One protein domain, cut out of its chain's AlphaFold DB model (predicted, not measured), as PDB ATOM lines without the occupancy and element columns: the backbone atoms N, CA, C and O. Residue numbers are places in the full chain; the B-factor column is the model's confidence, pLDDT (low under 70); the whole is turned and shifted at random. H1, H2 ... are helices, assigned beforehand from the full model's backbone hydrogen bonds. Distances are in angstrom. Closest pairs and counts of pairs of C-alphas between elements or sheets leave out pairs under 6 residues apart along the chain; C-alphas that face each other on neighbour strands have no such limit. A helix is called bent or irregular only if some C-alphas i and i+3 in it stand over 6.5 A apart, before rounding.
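This is residues 2 to 61 of the 170 residues of an uncharacterized protein of Helobdella robusta (UniProt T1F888). Three helices make an open zigzag: the longest, H3, is the diagonal, H1 meets its later half as a V and sticks out with residues 2 to 9, and H2 turns off at its beginning. A long loop, residues 15 to 30, bridges H1 and H2. The 60 printed residues, all helix in class, hold H1, H2 and H3 in that order and no named strand; the whole is compact, radius of gyration of the C-alphas 11.5 A, spanning 29 by 28 by 17 A.

H3, residues 42 to 59, is 25.7 A long and ends at C-alpha 59 (243.892, 198.200, 124.480). H1, residues 2 to 14, is 19.8 A long and begins at C-alpha 2 (243.762, 173.595, 112.888). H2, residues 31 to 40, is 14.5 A long. H1 and H3 are only just irregular: C-alphas 3 and 6 are 6.6 A apart, C-alphas 43 and 46 6.8 A.

H3, with residues 51 to 58 alone, touches residues 10 to 14 of H1, at a steep tilt of 61 degrees, the same way; the closest C-alphas, of Ser 14 and Gly 55, are 4.0 A apart. H2 and H3 touch only at the corner, closest at the C-alphas of Leu 38 and Arg 45, 5.3 A, at a shallow tilt of 34 degrees, only just short of steep, opposite ways. H1 and H2 are apart. Every O i to N i+4 pair is within hydrogen-bond range in H2, 6 of 9 in H1 and 12 of 14 in H3.

The C-alphas farthest apart, of Gln 2 and Thr 20, are 34.0 A apart. The printed part has no cut; the link H1 to H2 is long, and in it residues 17 to 18 pair antiparallel with 23 to 24. pLDDT is under 70 at residues 2 to 5, 25 to 40 and 42 to 45.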
ATOM      1  N   GLN A   2     244.568 172.451 113.377       50.78
ATOM      2  CA  GLN A   2     243.762 173.595 112.888       50.78
ATOM      3  C   GLN A   2     242.915 174.358 113.938       50.78
ATOM      4  O   GLN A   2     242.620 175.531 113.737       50.78
ATOM      5  N   LYS A   3     242.548 173.753 115.079       56.34
ATOM      6  CA  LYS A   3     241.600 174.359 116.043       56.34
ATOM      7  C   LYS A   3     242.164 175.515 116.894       56.34
ATOM      8  O   LYS A   3     241.376 176.194 117.541       56.34
ATOM      9  N   CYS A   4     243.482 175.734 116.915       59.28
ATOM     10  CA  CYS A   4     244.111 176.797 117.720       59.28
ATOM     11  C   CYS A   4     244.543 178.019 116.900       59.28
ATOM     12  O   CYS A   4     244.877 179.045 117.480       59.28
ATOM     13  N   ALA A   5     244.521 177.932 115.565       68.44
ATOM     14  CA  ALA A   5     244.908 179.048 114.704       68.44
ATOM     15  C   ALA A   5     243.894 180.196 114.787       68.44
ATOM     16  O   ALA A   5     244.284 181.353 114.887       68.44
ATOM     17  N   PHE A   6     242.597 179.875 114.820       73.31
ATOM     18  CA  PHE A   6     241.538 180.882 114.804       73.31
ATOM     19  C   PHE A   6     241.524 181.790 116.051       73.31
ATOM     20  O   PHE A   6     241.546 183.004 115.869       73.31
ATOM     21  N   PRO A   7     241.589 181.280 117.303       73.38
ATOM     22  CA  PRO A   7     241.691 182.145 118.485       73.38
ATOM     23  C   PRO A   7     242.953 183.014 118.498       73.38
ATOM     24  O   PRO A   7     242.908 184.161 118.934       73.38
ATOM     25  N   THR A   8     244.075 182.488 117.998       78.31
ATOM     26  CA  THR A   8     245.329 183.242 117.895       78.31
ATOM     27  C   THR A   8     245.225 184.360 116.859       78.31
ATOM     28  O   THR A   8     245.595 185.490 117.156       78.31
ATOM     29  N   ILE A   9     244.673 184.077 115.675       79.44
ATOM     30  CA  ILE A   9     244.434 185.088 114.635       79.44
ATOM     31  C   ILE A   9     243.473 186.161 115.155       79.44
ATOM     32  O   ILE A   9     243.778 187.343 115.040       79.44
ATOM     33  N   ALA A  10     242.368 185.764 115.792       80.25
ATOM     34  CA  ALA A  10     241.409 186.692 116.384       80.25
ATOM     35  C   ALA A  10     242.065 187.604 117.436       80.25
ATOM     36  O   ALA A  10     241.915 188.821 117.374       80.25
ATOM     37  N   PHE A  11     242.872 187.041 118.343       84.50
ATOM     38  CA  PHE A  11     243.624 187.826 119.323       84.50
ATOM     39  C   PHE A  11     244.567 188.833 118.657       84.50
ATOM     40  O   PHE A  11     244.546 190.012 119.008       84.50
ATOM     41  N   ILE A  12     245.351 188.391 117.670       85.06
ATOM     42  CA  ILE A  12     246.273 189.256 116.924       85.06
ATOM     43  C   ILE A  12     245.506 190.394 116.234       85.06
ATOM     44  O   ILE A  12     245.933 191.545 116.320       85.06
ATOM     45  N   MET A  13     244.361 190.108 115.609       83.56
ATOM     46  CA  MET A  13     243.513 191.137 115.000       83.56
ATOM     47  C   MET A  13     243.026 192.153 116.038       83.56
ATOM     48  O   MET A  13     243.186 193.354 115.831       83.56
ATOM     49  N   SER A  14     242.528 191.700 117.190       85.94
ATOM     50  CA  SER A  14     242.078 192.581 118.273       85.94
ATOM     51  C   SER A  14     243.189 193.480 118.830       85.94
ATOM     52  O   SER A  14     242.911 194.600 119.247       85.94
ATOM     53  N   THR A  15     244.460 193.059 118.788       84.69
ATOM     54  CA  THR A  15     245.583 193.919 119.224       84.69
ATOM     55  C   THR A  15     245.813 195.150 118.344       84.69
ATOM     56  O   THR A  15     246.520 196.067 118.751       84.69
ATOM     57  N   ARG A  16     245.204 195.200 117.151       85.38
ATOM     58  CA  ARG A  16     245.251 196.349 116.229       85.38
ATOM     59  C   ARG A  16     244.089 197.326 116.415       85.38
ATOM     60  O   ARG A  16     243.887 198.191 115.563       85.38
ATOM     61  N   TYR A  17     243.313 197.176 117.486       84.88
ATOM     62  CA  TYR A  17     242.244 198.106 117.819       84.88
ATOM     63  C   TYR A  17     242.795 199.499 118.143       84.88
ATOM     64  O   TYR A  17     243.692 199.657 118.973       84.88
ATOM     65  N   ASP A  18     242.223 200.504 117.493       82.88
ATOM     66  CA  ASP A  18     242.488 201.915 117.714       82.88
ATOM     67  C   ASP A  18     241.282 202.545 118.414       82.88
ATOM     68  O   ASP A  18     240.225 202.756 117.814       82.88
ATOM     69  N   SER A  19     241.455 202.876 119.695       82.19
ATOM     70  CA  SER A  19     240.404 203.486 120.511       82.19
ATOM     71  C   SER A  19     239.995 204.879 120.034       82.19
ATOM     72  O   SER A  19     238.923 205.344 120.400       82.19
ATOM     73  N   THR A  20     240.839 205.572 119.262       80.94
ATOM     74  CA  THR A  20     240.523 206.922 118.763       80.94
ATOM     75  C   THR A  20     239.565 206.873 117.580       80.94
ATOM     76  O   THR A  20     238.657 207.692 117.491       80.94
ATOM     77  N   LYS A  21     239.741 205.878 116.707       77.25
ATOM     78  CA  LYS A  21     238.894 205.642 115.530       77.25
ATOM     79  C   LYS A  21     237.768 204.651 115.791       77.25
ATOM     80  O   LYS A  21     236.933 204.435 114.922       77.25
ATOM     81  N   ASN A  22     237.770 204.033 116.971       75.25
ATOM     82  CA  ASN A  22     236.872 202.951 117.338       75.25
ATOM     83  C   ASN A  22     236.851 201.821 116.290       75.25
ATOM     84  O   ASN A  22     235.788 201.320 115.927       75.25
ATOM     85  N   ALA A  23     238.026 201.442 115.785       74.81
ATOM     86  CA  ALA A  23     238.176 200.575 114.618       74.81
ATOM     87  C   ALA A  23     239.333 199.584 114.794       74.81
ATOM     88  O   ALA A  23     240.281 199.840 115.537       74.81
ATOM     89  N   ILE A  24     239.282 198.454 114.083       73.94
ATOM     90  CA  ILE A  24     240.399 197.502 114.006       73.94
ATOM     91  C   ILE A  24     241.179 197.760 112.715       73.94
ATOM     92  O   ILE A  24     240.713 197.446 111.621       73.94
ATOM     93  N   ASN A  25     242.402 198.279 112.838       67.94
ATOM     94  CA  ASN A  25     243.249 198.654 111.700       67.94
ATOM     95  C   ASN A  25     243.975 197.438 111.091       67.94
ATOM     96  O   ASN A  25     245.203 197.397 111.050       67.94
ATOM     97  N   TRP A  26     243.237 196.411 110.657       63.25
ATOM     98  CA  TRP A  26     243.838 195.240 109.998       63.25
ATOM     99  C   TRP A  26     243.896 195.380 108.474       63.25
ATOM    100  O   TRP A  26     244.877 194.988 107.851       63.25
ATOM    101  N   PHE A  27     242.856 195.967 107.884       57.66
ATOM    102  CA  PHE A  27     242.709 196.102 106.432       57.66
ATOM    103  C   PHE A  27     242.676 197.565 105.958       57.66
ATOM    104  O   PHE A  27     242.411 197.811 104.790       57.66
ATOM    105  N   ASN A  28     242.959 198.529 106.847       60.16
ATOM    106  CA  ASN A  28     242.795 199.972 106.598       60.16
ATOM    107  C   ASN A  28     241.381 200.381 106.150       60.16
ATOM    108  O   ASN A  28     241.243 201.400 105.484       60.16
ATOM    109  N   PHE A  29     240.350 199.626 106.535       62.84
ATOM    110  CA  PHE A  29     238.974 200.045 106.294       62.84
ATOM    111  C   PHE A  29     238.578 201.159 107.258       62.84
ATOM    112  O   PHE A  29     238.817 201.033 108.469       62.84
ATOM    113  N   ASP A  30     237.953 202.212 106.747       65.06
ATOM    114  CA  ASP A  30     237.298 203.200 107.598       65.06
ATOM    115  C   ASP A  30     236.024 202.625 108.258       65.06
ATOM    116  O   ASP A  30     235.655 201.460 108.069       65.06
ATOM    117  N   ALA A  31     235.394 203.403 109.142       65.88
ATOM    118  CA  ALA A  31     234.225 202.937 109.889       65.88
ATOM    119  C   ALA A  31     233.016 202.647 108.977       65.88
ATOM    120  O   ALA A  31     232.231 201.746 109.285       65.88
ATOM    121  N   ASP A  32     232.897 203.362 107.858       68.56
ATOM    122  CA  ASP A  32     231.790 203.231 106.912       68.56
ATOM    123  C   ASP A  32     231.973 201.974 106.050       68.56
ATOM    124  O   ASP A  32     231.049 201.172 105.907       68.56
ATOM    125  N   GLU A  33     233.194 201.722 105.572       69.88
ATOM    126  CA  GLU A  33     233.579 200.492 104.875       69.88
ATOM    127  C   GLU A  33     233.382 199.256 105.764       69.88
ATOM    128  O   GLU A  33     232.880 198.223 105.312       69.88
ATOM    129  N   GLN A  34     233.705 199.364 107.057       66.62
ATOM    130  CA  GLN A  34     233.400 198.310 108.028       66.62
ATOM    131  C   GLN A  34     231.888 198.109 108.185       66.62
ATOM    132  O   GLN A  34     231.437 196.965 108.232       66.62
ATOM    133  N   GLY A  35     231.100 199.189 108.216       67.25
ATOM    134  CA  GLY A  35     229.637 199.132 108.235       67.25
ATOM    135  C   GLY A  35     229.069 198.355 107.045       67.25
ATOM    136  O   GLY A  35     228.334 197.387 107.242       67.25
ATOM    137  N   ILE A  36     229.504 198.692 105.828       68.19
ATOM    138  CA  ILE A  36     229.074 198.041 104.578       68.19
ATOM    139  C   ILE A  36     229.426 196.547 104.577       68.19
ATOM    140  O   ILE A  36     228.613 195.709 104.176       68.19
ATOM    141  N   ILE A  37     230.623 196.178 105.041       66.00
ATOM    142  CA  ILE A  37     231.023 194.769 105.145       66.00
ATOM    143  C   ILE A  37     230.114 194.038 106.147       66.00
ATOM    144  O   ILE A  37     229.615 192.956 105.852       66.00
ATOM    145  N   LEU A  38     229.832 194.616 107.314       66.31
ATOM    146  CA  LEU A  38     228.984 193.976 108.331       66.31
ATOM    147  C   LEU A  38     227.508 193.871 107.917       66.31
ATOM    148  O   LEU A  38     226.812 192.938 108.336       66.31
ATOM    149  N   GLU A  39     227.038 194.807 107.095       69.31
ATOM    150  CA  GLU A  39     225.713 194.780 106.476       69.31
ATOM    151  C   GLU A  39     225.600 193.705 105.396       69.31
ATOM    152  O   GLU A  39     224.592 193.019 105.341       69.31
ATOM    153  N   ASN A  40     226.632 193.475 104.584       69.94
ATOM    154  CA  ASN A  40     226.574 192.441 103.542       69.94
ATOM    155  C   ASN A  40     226.944 191.039 104.051       69.94
ATOM    156  O   ASN A  40     226.567 190.027 103.460       69.94
ATOM    157  N   PHE A  41     227.658 190.958 105.174       71.38
ATOM    158  CA  PHE A  41     228.179 189.718 105.737       71.38
ATOM    159  C   PHE A  41     227.671 189.501 107.166       71.38
ATOM    160  O   PHE A  41     228.446 189.371 108.115       71.38
ATOM    161  N   HIS A  42     226.348 189.405 107.331       66.00
ATOM    162  CA  HIS A  42     225.698 189.276 108.641       66.00
ATOM    163  C   HIS A  42     226.239 188.127 109.513       66.00
ATOM    164  O   HIS A  42     226.325 188.278 110.731       66.00
ATOM    165  N   MET A  43     226.668 187.006 108.913       62.88
ATOM    166  CA  MET A  43     227.302 185.897 109.652       62.88
ATOM    167  C   MET A  43     228.608 186.303 110.353       62.88
ATOM    168  O   MET A  43     228.961 185.731 111.382       62.88
ATOM    169  N   TYR A  44     229.310 187.308 109.834       67.62
ATOM    170  CA  TYR A  44     230.556 187.820 110.400       67.62
ATOM    171  C   TYR A  44     230.325 188.959 111.393       67.62
ATOM    172  O   TYR A  44     231.240 189.300 112.140       67.62
ATOM    173  N   ARG A  45     229.098 189.493 111.485       67.75
ATOM    174  CA  ARG A  45     228.756 190.580 112.411       67.75
ATOM    175  C   ARG A  45     229.077 190.227 113.856       67.75
ATOM    176  O   ARG A  45     229.755 190.989 114.535       67.75
ATOM    177  N   PHE A  46     228.659 189.043 114.302       70.69
ATOM    178  CA  PHE A  46     228.956 188.559 115.652       70.69
ATOM    179  C   PHE A  46     230.467 188.468 115.912       70.69
ATOM    180  O   PHE A  46     230.951 188.901 116.958       70.69
ATOM    181  N   PHE A  47     231.223 187.949 114.942       72.56
ATOM    182  CA  PHE A  47     232.675 187.825 115.042       72.56
ATOM    183  C   PHE A  47     233.362 189.193 115.113       72.56
ATOM    184  O   PHE A  47     234.205 189.403 115.979       72.56
ATOM    185  N   CYS A  48     232.974 190.142 114.266       72.75
ATOM    186  CA  CYS A  48     233.542 191.487 114.259       72.75
ATOM    187  C   CYS A  48     233.206 192.276 115.529       72.75
ATOM    188  O   CYS A  48     234.103 192.903 116.085       72.75
ATOM    189  N   CYS A  49     231.973 192.186 116.041       71.62
ATOM    190  CA  CYS A  49     231.627 192.749 117.350       71.62
ATOM    191  C   CYS A  49     232.494 192.138 118.459       71.62
ATOM    192  O   CYS A  49     233.085 192.868 119.247       71.62
ATOM    193  N   THR A  50     232.658 190.811 118.460       75.44
ATOM    194  CA  THR A  50     233.512 190.113 119.436       75.44
ATOM    195  C   THR A  50     234.972 190.571 119.343       75.44
ATOM    196  O   THR A  50     235.610 190.821 120.363       75.44
ATOM    197  N   LEU A  51     235.517 190.709 118.128       78.88
ATOM    198  CA  LEU A  51     236.881 191.204 117.916       78.88
ATOM    199  C   LEU A  51     237.064 192.627 118.437       78.88
ATOM    200  O   LEU A  51     238.139 192.953 118.946       78.88
ATOM    201  N   HIS A  52     236.038 193.456 118.273       77.69
ATOM    202  CA  HIS A  52     236.027 194.857 118.666       77.69
ATOM    203  C   HIS A  52     235.970 195.005 120.188       77.69
ATOM    204  O   HIS A  52     236.865 195.620 120.761       77.69
ATOM    205  N   GLU A  53     235.048 194.307 120.855       76.88
ATOM    206  CA  GLU A  53     234.989 194.217 122.323       76.88
ATOM    207  C   GLU A  53     236.310 193.699 122.913       76.88
ATOM    208  O   GLU A  53     236.842 194.230 123.893       76.88
ATOM    209  N   MET A  54     236.879 192.668 122.287       81.25
ATOM    210  CA  MET A  54     238.159 192.097 122.686       81.25
ATOM    211  C   MET A  54     239.316 193.079 122.463       81.25
ATOM    212  O   MET A  54     240.207 193.177 123.308       81.25
ATOM    213  N   GLY A  55     239.302 193.835 121.366       82.31
ATOM    214  CA  GLY A  55     240.294 194.864 121.067       82.31
ATOM    215  C   GLY A  55     240.232 196.035 122.039       82.31
ATOM    216  O   GLY A  55     241.260 196.438 122.589       82.31
ATOM    217  N   GLU A  56     239.026 196.508 122.354       80.75
ATOM    218  CA  GLU A  56     238.800 197.525 123.375       80.75
ATOM    219  C   GLU A  56     239.328 197.049 124.733       80.75
ATOM    220  O   GLU A  56     240.087 197.760 125.399       80.75
ATOM    221  N   PHE A  57     239.010 195.812 125.124       80.44
ATOM    222  CA  PHE A  57     239.503 195.217 126.362       80.44
ATOM    223  C   PHE A  57     241.036 195.140 126.402       80.44
ATOM    224  O   PHE A  57     241.639 195.562 127.391       80.44
ATOM    225  N   ILE A  58     241.673 194.642 125.337       79.50
ATOM    226  CA  ILE A  58     243.134 194.491 125.246       79.50
ATOM    227  C   ILE A  58     243.838 195.852 125.265       79.50
ATOM    228  O   ILE A  58     244.849 196.008 125.956       79.50
ATOM    229  N   SER A  59     243.292 196.860 124.578       81.31
ATOM    230  CA  SER A  59     243.892 198.200 124.480       81.31
ATOM    231  C   SER A  59     244.133 198.848 125.849       81.31
ATOM    232  O   SER A  59     245.125 199.553 126.055       81.31
ATOM    233  N   ARG A  60     243.292 198.521 126.842       78.56
ATOM    234  CA  ARG A  60     243.402 199.006 128.229       78.56
ATOM    235  C   ARG A  60     244.680 198.538 128.933       78.56
ATOM    236  O   ARG A  60     245.049 199.134 129.950       78.56
ATOM    237  N   TYR A  61     245.333 197.492 128.431       75.00
ATOM    238  CA  TYR A  61     246.521 196.888 129.030       75.00
ATOM    239  C   TYR A  61     247.835 197.314 128.377       75.00
ATOM    240  O   TYR A  61     248.878 197.085 128.983       75.00
TER     241      TYR A  61